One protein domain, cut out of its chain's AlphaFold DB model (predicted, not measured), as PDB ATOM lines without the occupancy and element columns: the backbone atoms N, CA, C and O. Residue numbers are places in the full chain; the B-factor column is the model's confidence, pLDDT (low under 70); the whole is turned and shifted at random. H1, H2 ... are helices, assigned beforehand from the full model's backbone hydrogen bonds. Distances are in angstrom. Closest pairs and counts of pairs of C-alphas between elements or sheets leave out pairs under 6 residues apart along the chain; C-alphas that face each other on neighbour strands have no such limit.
ATOM      1  N   GLU A   4     123.136 100.505 151.703       93.62
ATOM      2  CA  GLU A   4     123.451  99.737 150.494       93.62
ATOM      3  C   GLU A   4     122.437  99.986 149.381       93.62
ATOM      4  O   GLU A   4     122.832 100.319 148.270       93.62
ATOM      5  N   ASN A   5     121.136  99.983 149.693       95.44
ATOM      6  CA  ASN A   5     120.103 100.268 148.694       95.44
ATOM      7  C   ASN A   5     120.232 101.690 148.127       95.44
ATOM      8  O   ASN A   5     119.985 101.917 146.947       95.44
ATOM      9  N   LYS A   6     120.634 102.664 148.949       95.06
ATOM     10  CA  LYS A   6     120.868 104.036 148.476       95.06
ATOM     11  C   LYS A   6     122.096 104.133 147.574       95.06
ATOM     12  O   LYS A   6     122.054 104.839 146.571       95.06
ATOM     13  N   VAL A   7     123.175 103.432 147.931       95.62
ATOM     14  CA  VAL A   7     124.367 103.323 147.079       95.62
ATOM     15  C   VAL A   7     123.991 102.681 145.749       95.62
ATOM     16  O   VAL A   7     124.355 103.227 144.712       95.62
ATOM     17  N   LEU A   8     123.190 101.612 145.779       95.88
ATOM     18  CA  LEU A   8     122.707 100.918 144.591       95.88
ATOM     19  C   LEU A   8     121.904 101.848 143.673       95.88
ATOM     20  O   LEU A   8     122.168 101.897 142.475       95.88
ATOM     21  N   ILE A   9     120.983 102.647 144.223       96.06
ATOM     22  CA  ILE A   9     120.247 103.661 143.449       96.06
ATOM     23  C   ILE A   9     121.198 104.674 142.818       96.06
ATOM     24  O   ILE A   9     121.050 105.020 141.643       96.06
ATOM     25  N   TYR A  10     122.186 105.151 143.577       95.31
ATOM     26  CA  TYR A  10     123.165 106.079 143.030       95.31
ATOM     27  C   TYR A  10     123.955 105.450 141.877       95.31
ATOM     28  O   TYR A  10     124.090 106.072 140.828       95.31
ATOM     29  N   THR A  11     124.450 104.224 142.037       94.81
ATOM     30  CA  THR A  11     125.240 103.539 141.007       94.81
ATOM     31  C   THR A  11     124.422 103.159 139.779       94.81
ATOM     32  O   THR A  11     124.941 103.275 138.675       94.81
ATOM     33  N   ALA A  12     123.175 102.720 139.955       95.44
ATOM     34  CA  ALA A  12     122.363 102.148 138.883       95.44
ATOM     35  C   ALA A  12     121.534 103.189 138.120       95.44
ATOM     36  O   ALA A  12     121.268 102.998 136.941       95.44
ATOM     37  N   ILE A  13     121.121 104.279 138.776       95.31
ATOM     38  CA  ILE A  13     120.203 105.264 138.185       95.31
ATOM     39  C   ILE A  13     120.881 106.627 138.075       95.31
ATOM     40  O   ILE A  13     121.058 107.152 136.979       95.31
ATOM     41  N   LEU A  14     121.303 107.203 139.204       94.56
ATOM     42  CA  LEU A  14     121.771 108.593 139.218       94.56
ATOM     43  C   LEU A  14     123.102 108.772 138.486       94.56
ATOM     44  O   LEU A  14     123.277 109.748 137.764       94.56
ATOM     45  N   ARG A  15     124.050 107.846 138.663       93.50
ATOM     46  CA  ARG A  15     125.359 107.922 138.012       93.50
ATOM     47  C   ARG A  15     125.218 107.847 136.486       93.50
ATOM     48  O   ARG A  15     125.718 108.773 135.859       93.50
ATOM     49  N   PRO A  16     124.496 106.875 135.890       92.50
ATOM     50  CA  PRO A  16     124.227 106.880 134.454       92.50
ATOM     51  C   PRO A  16     123.561 108.162 133.956       92.50
ATOM     52  O   PRO A  16     123.986 108.692 132.937       92.50
ATOM     53  N   VAL A  17     122.586 108.711 134.691       92.00
ATOM     54  CA  VAL A  17     121.939 109.987 134.327       92.00
ATOM     55  C   VAL A  17     122.940 111.146 134.327       92.00
ATOM     56  O   VAL A  17     122.907 111.986 133.435       92.00
ATOM     57  N   LEU A  18     123.871 111.187 135.283       88.75
ATOM     58  CA  LEU A  18     124.931 112.201 135.320       88.75
ATOM     59  C   LEU A  18     125.983 112.011 134.218       88.75
ATOM     60  O   LEU A  18     126.629 112.979 133.823       88.75
ATOM     61  N   THR A  19     126.183 110.782 133.737       89.44
ATOM     62  CA  THR A  19     127.284 110.428 132.826       89.44
ATOM     63  C   THR A  19     126.827 109.990 131.436       89.44
ATOM     64  O   THR A  19     127.643 109.474 130.680       89.44
ATOM     65  N   TYR A  20     125.557 110.175 131.071       88.19
ATOM     66  CA  TYR A  20     124.991 109.608 129.839       88.19
ATOM     67  C   TYR A  20     125.728 110.068 128.567       88.19
ATOM     68  O   TYR A  20     126.023 109.261 127.692       88.19
ATOM     69  N   ALA A  21     126.093 111.352 128.491       82.38
ATOM     70  CA  ALA A  21     126.810 111.951 127.362       82.38
ATOM     71  C   ALA A  21     128.319 112.111 127.626       82.38
ATOM     72  O   ALA A  21     128.998 112.896 126.964       82.38
ATOM     73  N   CYS A  22     128.856 111.375 128.601       82.62
ATOM     74  CA  CYS A  22     130.251 111.452 129.023       82.62
ATOM     75  C   CYS A  22     131.270 111.343 127.865       82.62
ATOM     76  O   CYS A  22     132.115 112.234 127.778       82.62
ATOM     77  N   PRO A  23     131.200 110.339 126.958       78.19
ATOM     78  CA  PRO A  23     132.147 110.238 125.843       78.19
ATOM     79  C   PRO A  23     132.153 111.474 124.934       78.19
ATOM     80  O   PRO A  23     133.198 111.887 124.437       78.19
ATOM     81  N   ILE A  24     130.981 112.089 124.748       77.81
ATOM     82  CA  ILE A  24     130.780 113.246 123.869       77.81
ATOM     83  C   ILE A  24     131.319 114.515 124.533       77.81
ATOM     84  O   ILE A  24     131.963 115.340 123.890       77.81
ATOM     85  N   TRP A  25     131.091 114.679 125.837       75.69
ATOM     86  CA  TRP A  25     131.539 115.845 126.598       75.69
ATOM     87  C   TRP A  25     132.863 115.639 127.328       75.69
ATOM     88  O   TRP A  25     133.216 116.458 128.172       75.69
ATOM     89  N   ALA A  26     133.660 114.632 126.966       68.69
ATOM     90  CA  ALA A  26     135.035 114.488 127.454       68.69
ATOM     91  C   ALA A  26     135.920 115.731 127.153       68.69
ATOM     92  O   ALA A  26     136.988 115.914 127.740       68.69
ATOM     93  N   TYR A  27     135.443 116.612 126.265       70.25
ATOM     94  CA  TYR A  27     136.010 117.911 125.879       70.25
ATOM     95  C   TYR A  27     135.442 119.113 126.651       70.25
ATOM     96  O   TYR A  27     135.766 120.259 126.335       70.25
ATOM     97  N   ALA A  28     134.531 118.896 127.602       73.88
ATOM     98  CA  ALA A  28     133.883 119.992 128.309       73.88
ATOM     99  C   ALA A  28     134.887 120.811 129.136       73.88
ATOM    100  O   ALA A  28     135.974 120.358 129.503       73.88
ATOM    101  N   ALA A  29     134.510 122.052 129.446       78.38
ATOM    102  CA  ALA A  29     135.319 122.914 130.293       78.38
ATOM    103  C   ALA A  29     135.488 122.307 131.696       78.38
ATOM    104  O   ALA A  29     134.570 121.683 132.236       78.38
ATOM    105  N   LYS A  30     136.642 122.561 132.330       80.50
ATOM    106  CA  LYS A  30     136.942 122.112 133.703       80.50
ATOM    107  C   LYS A  30     135.843 122.497 134.705       80.50
ATOM    108  O   LYS A  30     135.553 121.721 135.610       80.50
ATOM    109  N   SER A  31     135.201 123.652 134.514       84.31
ATOM    110  CA  SER A  31     134.066 124.119 135.321       84.31
ATOM    111  C   SER A  31     132.905 123.121 135.350       84.31
ATOM    112  O   SER A  31     132.377 122.834 136.421       84.31
ATOM    113  N   ASN A  32     132.549 122.524 134.209       84.06
ATOM    114  CA  ASN A  32     131.452 121.557 134.127       84.06
ATOM    115  C   ASN A  32     131.765 120.298 134.948       84.06
ATOM    116  O   ASN A  32     130.894 119.793 135.653       84.06
ATOM    117  N   PHE A  33     133.021 119.840 134.948       84.50
ATOM    118  CA  PHE A  33     133.432 118.710 135.787       84.50
ATOM    119  C   PHE A  33     133.368 119.023 137.277       84.50
ATOM    120  O   PHE A  33     132.966 118.157 138.047       84.50
ATOM    121  N   ILE A  34     133.683 120.255 137.684       88.00
ATOM    122  CA  ILE A  34     133.533 120.687 139.081       88.00
ATOM    123  C   ILE A  34     132.062 120.602 139.514       88.00
ATOM    124  O   ILE A  34     131.775 120.166 140.629       88.00
ATOM    125  N   HIS A  35     131.120 120.975 138.641       89.88
ATOM    126  CA  HIS A  35     129.690 120.848 138.936       89.88
ATOM    127  C   HIS A  35     129.260 119.384 139.091       89.88
ATOM    128  O   HIS A  35     128.590 119.051 140.069       89.88
ATOM    129  N   ILE A  36     129.685 118.501 138.184       89.81
ATOM    130  CA  ILE A  36     129.355 117.068 138.246       89.81
ATOM    131  C   ILE A  36     129.968 116.420 139.499       89.81
ATOM    132  O   ILE A  36     129.284 115.676 140.205       89.81
ATOM    133  N   ASP A  37     131.224 116.738 139.824       91.31
ATOM    134  CA  ASP A  37     131.896 116.239 141.030       91.31
ATOM    135  C   ASP A  37     131.190 116.723 142.305       91.31
ATOM    136  O   ASP A  37     130.920 115.940 143.218       91.31
ATOM    137  N   ARG A  38     130.768 117.994 142.346       93.69
ATOM    138  CA  ARG A  38     129.957 118.530 143.448       93.69
ATOM    139  C   ARG A  38     128.622 117.795 143.588       93.69
ATOM    140  O   ARG A  38     128.221 117.510 144.720       93.69
ATOM    141  N   CYS A  39     127.951 117.467 142.484       94.06
ATOM    142  CA  CYS A  39     126.719 116.678 142.512       94.06
ATOM    143  C   CYS A  39     126.963 115.279 143.091       94.06
ATOM    144  O   CYS A  39     126.255 114.885 144.018       94.06
ATOM    145  N   GLN A  40     127.995 114.562 142.623       94.88
ATOM    146  CA  GLN A  40     128.376 113.264 143.191       94.88
ATOM    147  C   GLN A  40     128.629 113.388 144.700       94.88
ATOM    148  O   GLN A  40     128.007 112.677 145.486       94.88
ATOM    149  N   ASN A  41     129.494 114.314 145.115       95.38
ATOM    150  CA  ASN A  41     129.858 114.489 146.519       95.38
ATOM    151  C   ASN A  41     128.636 114.807 147.389       95.38
ATOM    152  O   ASN A  41     128.479 114.231 148.463       95.38
ATOM    153  N   THR A  42     127.726 115.657 146.914       95.88
ATOM    154  CA  THR A  42     126.479 115.973 147.628       95.88
ATOM    155  C   THR A  42     125.626 114.722 147.844       95.88
ATOM    156  O   THR A  42     125.201 114.461 148.971       95.88
ATOM    157  N   ILE A  43     125.442 113.900 146.804       95.69
ATOM    158  CA  ILE A  43     124.680 112.647 146.893       95.69
ATOM    159  C   ILE A  43     125.345 111.677 147.881       95.69
ATOM    160  O   ILE A  43     124.685 111.169 148.787       95.69
ATOM    161  N   LEU A  44     126.656 111.447 147.774       96.31
ATOM    162  CA  LEU A  44     127.370 110.512 148.657       96.31
ATOM    163  C   LEU A  44     127.304 110.932 150.130       96.31
ATOM    164  O   LEU A  44     127.132 110.088 151.017       96.31
ATOM    165  N   ARG A  45     127.368 112.238 150.402       96.00
ATOM    166  CA  ARG A  45     127.203 112.788 151.752       96.00
ATOM    167  C   ARG A  45     125.789 112.598 152.289       96.00
ATOM    168  O   ARG A  45     125.634 112.269 153.462       96.00
ATOM    169  N   GLN A  46     124.764 112.744 151.449       95.12
ATOM    170  CA  GLN A  46     123.375 112.462 151.829       95.12
ATOM    171  C   GLN A  46     123.150 110.973 152.128       95.12
ATOM    172  O   GLN A  46     122.446 110.626 153.079       95.12
ATOM    173  N   ILE A  47     123.777 110.081 151.354       95.44
ATOM    174  CA  ILE A  47     123.703 108.628 151.564       95.44
ATOM    175  C   ILE A  47     124.327 108.238 152.907       95.44
ATOM    176  O   ILE A  47     123.725 107.474 153.666       95.44
ATOM    177  N   THR A  48     125.507 108.780 153.206       95.12
ATOM    178  CA  THR A  48     126.291 108.466 154.416       95.12
ATOM    179  C   THR A  48     125.906 109.285 155.641       95.12
ATOM    180  O   THR A  48     126.342 108.957 156.741       95.12
ATOM    181  N   LYS A  49     125.078 110.325 155.479       94.62
ATOM    182  CA  LYS A  49     124.779 111.327 156.515       94.62
ATOM    183  C   LYS A  49     126.056 111.952 157.103       94.62
ATOM    184  O   LYS A  49     126.161 112.169 158.310       94.62
ATOM    185  N   ALA A  50     127.035 112.230 156.243       95.00
ATOM    186  CA  ALA A  50     128.351 112.699 156.659       95.00
ATOM    187  C   ALA A  50     128.335 114.126 157.238       95.00
ATOM    188  O   ALA A  50     127.722 115.043 156.683       95.00
ATOM    189  N   ARG A  51     129.087 114.339 158.328       95.75
ATOM    190  CA  ARG A  51     129.278 115.649 158.980       95.75
ATOM    191  C   ARG A  51     130.259 116.523 158.204       95.75
ATOM    192  O   ARG A  51     131.129 115.993 157.524       95.75
ATOM    193  N   TRP A  52     130.134 117.847 158.314       93.44
ATOM    194  CA  TRP A  52     130.877 118.832 157.507       93.44
ATOM    195  C   TRP A  52     132.407 118.644 157.507       93.44
ATOM    196  O   TRP A  52     133.033 118.896 156.486       93.44
ATOM    197  N   TYR A  53     132.986 118.145 158.603       94.56
ATOM    198  CA  TYR A  53     134.427 117.898 158.744       94.56
ATOM    199  C   TYR A  53     134.915 116.599 158.076       94.56
ATOM    200  O   TYR A  53     136.117 116.397 157.933       94.56
ATOM    201  N   MET A  54     134.015 115.691 157.685       95.56
ATOM    202  CA  MET A  54     134.387 114.447 157.002       95.56
ATOM    203  C   MET A  54     134.799 114.754 155.564       95.56
ATOM    204  O   MET A  54     134.004 115.334 154.812       95.56
ATOM    205  N   ARG A  55     136.003 114.335 155.165       96.56
ATOM    206  CA  ARG A  55     136.516 114.586 153.814       96.56
ATOM    207  C   ARG A  55     135.747 113.755 152.790       96.56
ATOM    208  O   ARG A  55     135.373 112.611 153.037       96.56
ATOM    209  N   ASN A  56     135.531 114.328 151.606       95.31
ATOM    210  CA  ASN A  56     134.825 113.635 150.522       95.31
ATOM    211  C   ASN A  56     135.607 112.417 150.008       95.31
ATOM    212  O   ASN A  56     134.995 111.443 149.580       95.31
ATOM    213  N   GLU A  57     136.940 112.455 150.082       95.12
ATOM    214  CA  GLU A  57     137.814 111.322 149.753       95.12
ATOM    215  C   GLU A  57     137.563 110.125 150.667       95.12
ATOM    216  O   GLU A  57     137.311 109.032 150.165       95.12
ATOM    217  N   ASP A  58     137.516 110.346 151.983       96.25
ATOM    218  CA  ASP A  58     137.251 109.285 152.961       96.25
ATOM    219  C   ASP A  58     135.870 108.646 152.711       96.25
ATOM    220  O   ASP A  58     135.720 107.425 152.725       96.25
ATOM    221  N   ILE A  59     134.854 109.462 152.403       96.38
ATOM    222  CA  ILE A  59     133.497 108.986 152.080       96.38
ATOM    223  C   ILE A  59     133.503 108.110 150.824       96.38
ATOM    224  O   ILE A  59     132.870 107.055 150.806       96.38
ATOM    225  N   ARG A  60     134.207 108.534 149.771       95.44
ATOM    226  CA  ARG A  60     134.338 107.766 148.527       95.44
ATOM    227  C   ARG A  60     135.053 106.438 148.757       95.44
ATOM    228  O   ARG A  60     134.559 105.416 148.284       95.44
ATOM    229  N   HIS A  61     136.142 106.450 149.525       94.88
ATOM    230  CA  HIS A  61     136.907 105.256 149.870       94.88
ATOM    231  C   HIS A  61     136.056 104.245 150.647       94.88
ATOM    232  O   HIS A  61     135.986 103.080 150.275       94.88
ATOM    233  N   VAL A  62     135.327 104.685 151.678       94.44
ATOM    234  CA  VAL A  62     134.445 103.803 152.468       94.44
ATOM    235  C   VAL A  62     133.321 103.193 151.623       94.44
ATOM    236  O   VAL A  62     132.876 102.080 151.897       94.44
ATOM    237  N   LEU A  63     132.837 103.910 150.605       93.75
ATOM    238  CA  LEU A  63     131.792 103.421 149.703       93.75
ATOM    239  C   LEU A  63     132.334 102.654 148.487       93.75
ATOM    240  O   LEU A  63     131.522 102.176 147.697       93.75
ATOM    241  N   ASN A  64     133.657 102.545 148.312       93.88
ATOM    242  CA  ASN A  64     134.305 102.009 147.108       93.88
ATOM    243  C   ASN A  64     133.810 102.675 145.808       93.88
ATOM    244  O   ASN A  64     133.536 102.016 144.804       93.88
ATOM    245  N   ILE A  65     133.651 104.002 145.827       94.19
ATOM    246  CA  ILE A  65     133.180 104.781 144.676       94.19
ATOM    247  C   ILE A  65     134.323 105.651 144.149       94.19
ATOM    248  O   ILE A  65     134.778 106.533 144.877       94.19
ATOM    249  N   PRO A  66     134.749 105.476 142.885       92.88
ATOM    250  CA  PRO A  66     135.786 106.319 142.312       92.88
ATOM    251  C   PRO A  66     135.279 107.760 142.106       92.88
ATOM    252  O   PRO A  66     134.065 107.987 141.958       92.88
ATOM    253  N   PRO A  67     136.191 108.745 142.053       90.81
ATOM    254  CA  PRO A  67     135.884 110.087 141.578       90.81
ATOM    255  C   PRO A  67     135.166 110.043 140.227       90.81
ATOM    256  O   PRO A  67     135.550 109.294 139.324       90.81
ATOM    257  N   ILE A  68     134.139 110.877 140.049       89.62
ATOM    258  CA  ILE A  68     133.340 110.864 138.817       89.62
ATOM    259  C   ILE A  68     134.191 111.135 137.573       89.62
ATOM    260  O   ILE A  68     133.911 110.598 136.506       89.62
ATOM    261  N   LYS A  69     135.267 111.918 137.720       87.00
ATOM    262  CA  LYS A  69     136.213 112.222 136.643       87.00
ATOM    263  C   LYS A  69     136.931 110.968 136.135       87.00
ATOM    264  O   LYS A  69     137.059 110.804 134.928       87.00
ATOM    265  N   GLU A  70     137.365 110.080 137.029       88.88
ATOM    266  CA  GLU A  70     138.021 108.816 136.655       88.88
ATOM    267  C   GLU A  70     137.039 107.870 135.968       88.88
ATOM    268  O   GLU A  70     137.352 107.268 134.945       88.88
ATOM    269  N   PHE A  71     135.808 107.805 136.478       89.94
ATOM    270  CA  PHE A  71     134.746 107.028 135.851       89.94
ATOM    271  C   PHE A  71     134.456 107.524 134.425       89.94
ATOM    272  O   PHE A  71     134.431 106.732 133.483       89.94
ATOM    273  N   ILE A  72     134.332 108.841 134.254       88.06
ATOM    274  CA  ILE A  72     134.151 109.504 132.959       88.06
ATOM    275  C   ILE A  72     135.318 109.210 132.005       88.06
ATOM    276  O   ILE A  72     135.102 108.880 130.835       88.06
ATOM    277  N   LYS A  73     136.557 109.274 132.505       86.62
ATOM    278  CA  LYS A  73     137.758 108.933 131.735       86.62
ATOM    279  C   LYS A  73     137.697 107.491 131.231       86.62
ATOM    280  O   LYS A  73     137.779 107.279 130.027       86.62
ATOM    281  N   SER A  74     137.413 106.537 132.121       89.44
ATOM    282  CA  SER A  74     137.337 105.112 131.773       89.44
ATOM    283  C   SER A  74     136.252 104.796 130.735       89.44
ATOM    284  O   SER A  74     136.447 103.950 129.867       89.44
ATOM    285  N   ILE A  75     135.107 105.486 130.793       89.44
ATOM    286  CA  ILE A  75     134.032 105.348 129.803       89.44
ATOM    287  C   ILE A  75     134.470 105.912 128.453       89.44
ATOM    288  O   ILE A  75     134.222 105.302 127.416       89.44
ATOM    289  N   SER A  76     135.108 107.080 128.468       86.31
ATOM    290  CA  SER A  76     135.546 107.758 127.249       86.31
ATOM    291  C   SER A  76     136.625 106.947 126.533       86.31
ATOM    292  O   SER A  76     136.528 106.742 125.329       86.31
ATOM    293  N   GLU A  77     137.610 106.427 127.268       85.81
ATOM    294  CA  GLU A  77     138.657 105.550 126.730       85.81
ATOM    295  C   GLU A  77     138.064 104.298 126.084       85.81
ATOM    296  O   GLU A  77     138.354 104.023 124.923       85.81
ATOM    297  N   LYS A  78     137.159 103.599 126.783       89.25
ATOM    298  CA  LYS A  78     136.456 102.430 126.230       89.25
ATOM    299  C   LYS A  78     135.676 102.772 124.964       89.25
ATOM    300  O   LYS A  78     135.687 102.002 124.014       89.25
ATOM    301  N   PHE A  79     135.005 103.923 124.933       87.38
ATOM    302  CA  PHE A  79     134.263 104.365 123.756       87.38
ATOM    303  C   PHE A  79     135.183 104.579 122.545       87.38
ATOM    304  O   PHE A  79     134.898 104.048 121.477       87.38
ATOM    305  N   PHE A  80     136.295 105.303 122.707       83.44
ATOM    306  CA  PHE A  80     137.225 105.557 121.601       83.44
ATOM    307  C   PHE A  80     137.978 104.296 121.155       83.44
ATOM    308  O   PHE A  80     138.121 104.092 119.957       83.44
ATOM    309  N   GLN A  81     138.371 103.418 122.082       85.81
ATOM    310  CA  GLN A  81     138.958 102.114 121.740       85.81
ATOM    311  C   GLN A  81     137.986 101.249 120.931       85.81
ATOM    312  O   GLN A  81     138.376 100.615 119.956       85.81
ATOM    313  N   ASN A  82     136.702 101.253 121.300       88.31
ATOM    314  CA  ASN A  82     135.686 100.524 120.551       88.31
ATOM    315  C   ASN A  82     135.465 101.121 119.155       88.31
ATOM    316  O   ASN A  82     135.212 100.366 118.225       88.31
ATOM    317  N   LEU A  83     135.574 102.446 118.979       85.06
ATOM    318  CA  LEU A  83     135.447 103.077 117.658       85.06
ATOM    319  C   LEU A  83     136.515 102.589 116.671       85.06
ATOM    320  O   LEU A  83     136.197 102.399 115.502       85.06
ATOM    321  N   GLU A  84     137.740 102.338 117.136       81.19
ATOM    322  CA  GLU A  84     138.826 101.803 116.300       81.19
ATOM    323  C   GLU A  84     138.569 100.357 115.844       81.19
ATOM    324  O   GLU A  84     139.023  99.953 114.776       81.19
ATOM    325  N   GLN A  85     137.817  99.581 116.630       86.38
ATOM    326  CA  GLN A  85     137.502  98.179 116.338       86.38
ATOM    327  C   GLN A  85     136.295  98.001 115.407       86.38
ATOM    328  O   GLN A  85     136.057  96.898 114.917       86.38
ATOM    329  N   ILE A  86     135.495  99.046 115.181       88.88
ATOM    330  CA  ILE A  86     134.259  98.938 114.405       88.88
ATOM    331  C   ILE A  86     134.562  98.965 112.900       88.88
ATOM    332  O   ILE A  86     135.113  99.925 112.361       88.88
ATOM    333  N   ASP A  87     134.083  97.945 112.184       87.81
ATOM    334  CA  ASP A  87     134.138  97.850 110.721       87.81
ATOM    335  C   ASP A  87     133.062  98.697 110.023       87.81
ATOM    336  O   ASP A  87     132.305  98.226 109.179       87.81
ATOM    337  N   ASN A  88     132.983  99.980 110.372       88.69
ATOM    338  CA  ASN A  88     132.103 100.937 109.712       88.69
ATOM    339  C   ASN A  88     132.936 101.934 108.902       88.69
ATOM    340  O   ASN A  88     133.741 102.677 109.464       88.69
ATOM    341  N   ALA A  89     132.706 101.973 107.587       87.69
ATOM    342  CA  ALA A  89     133.407 102.866 106.668       87.69
ATOM    343  C   ALA A  89     133.287 104.344 107.080       87.69
ATOM    344  O   ALA A  89     134.295 105.036 107.143       87.69
ATOM    345  N   ALA A  90     132.095 104.794 107.489       87.75
ATOM    346  CA  ALA A  90     131.867 106.187 107.879       87.75
ATOM    347  C   ALA A  90     132.643 106.596 109.142       87.75
ATOM    348  O   ALA A  90     132.976 107.764 109.309       87.75
ATOM    349  N   ILE A  91     132.926 105.648 110.043       84.62
ATOM    350  CA  ILE A  91     133.732 105.902 111.248       84.62
ATOM    351  C   ILE A  91     135.219 105.922 110.889       84.62
ATOM    352  O   ILE A  91     135.952 106.760 111.400       84.62
ATOM    353  N   LYS A  92     135.660 105.040 109.982       82.31
ATOM    354  CA  LYS A  92     137.052 104.996 109.500       82.31
ATOM    355  C   LYS A  92     137.436 106.238 108.690       82.31
ATOM    356  O   LYS A  92     138.599 106.619 108.688       82.31
ATOM    357  N   GLU A  93     136.464 106.869 108.035       84.81
ATOM    358  CA  GLU A  93     136.635 108.151 107.343       84.81
ATOM    359  C   GLU A  93     136.704 109.361 108.293       84.81
ATOM    360  O   GLU A  93     137.069 110.449 107.855       84.81
ATOM    361  N   MET A  94     136.365 109.213 109.583       82.25
ATOM    362  CA  MET A  94     136.479 110.318 110.537       82.25
ATOM    363  C   MET A  94     137.943 110.623 110.866       82.25
ATOM    364  O   MET A  94     138.733 109.726 111.159       82.25
TER     365      MET A  94
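What this domain is: This is residues 4 to 94 of the 111 residues of an uncharacterized protein of Araneus ventricosus (UniProt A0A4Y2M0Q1). H1 and H2 make a hairpin, H3 packs on H2, and H4 is a long arm towards H5. The printed part, 91 residues with five named helices, is all helix. It is loose, radius of gyration of the C-alphas 16.0 A, spanning 54 by 28 by 18 A.

Where its parts are: Find H1, residues 4 to 19, from C-alpha 4 at (123.451, 99.737, 150.494). H2, residues 30 to 48, runs 27.0 A; H3 is residues 56 to 62; H4, residues 68 to 85, runs 26.1 A; H5, residues 89 to 92, ends at (137.052, 104.996, 109.500).

How they stand to each other: H2 touches H1 at a shallow tilt of 14 degrees, closest C-alphas Lys 6 and Ile 47, 6.2 A; H3, closest Asn 41 and Asn 56, 6.4 A; and H4, closest Asp 37 and Ile 68, 6.0 A. Every O i to N i+4 pair is within hydrogen-bond range in H2 and H3, 10 of 12 in H1, 13 of 14 in H4.

The domain as a whole: The printed part has no cut; only residue 26 is under pLDDT 70.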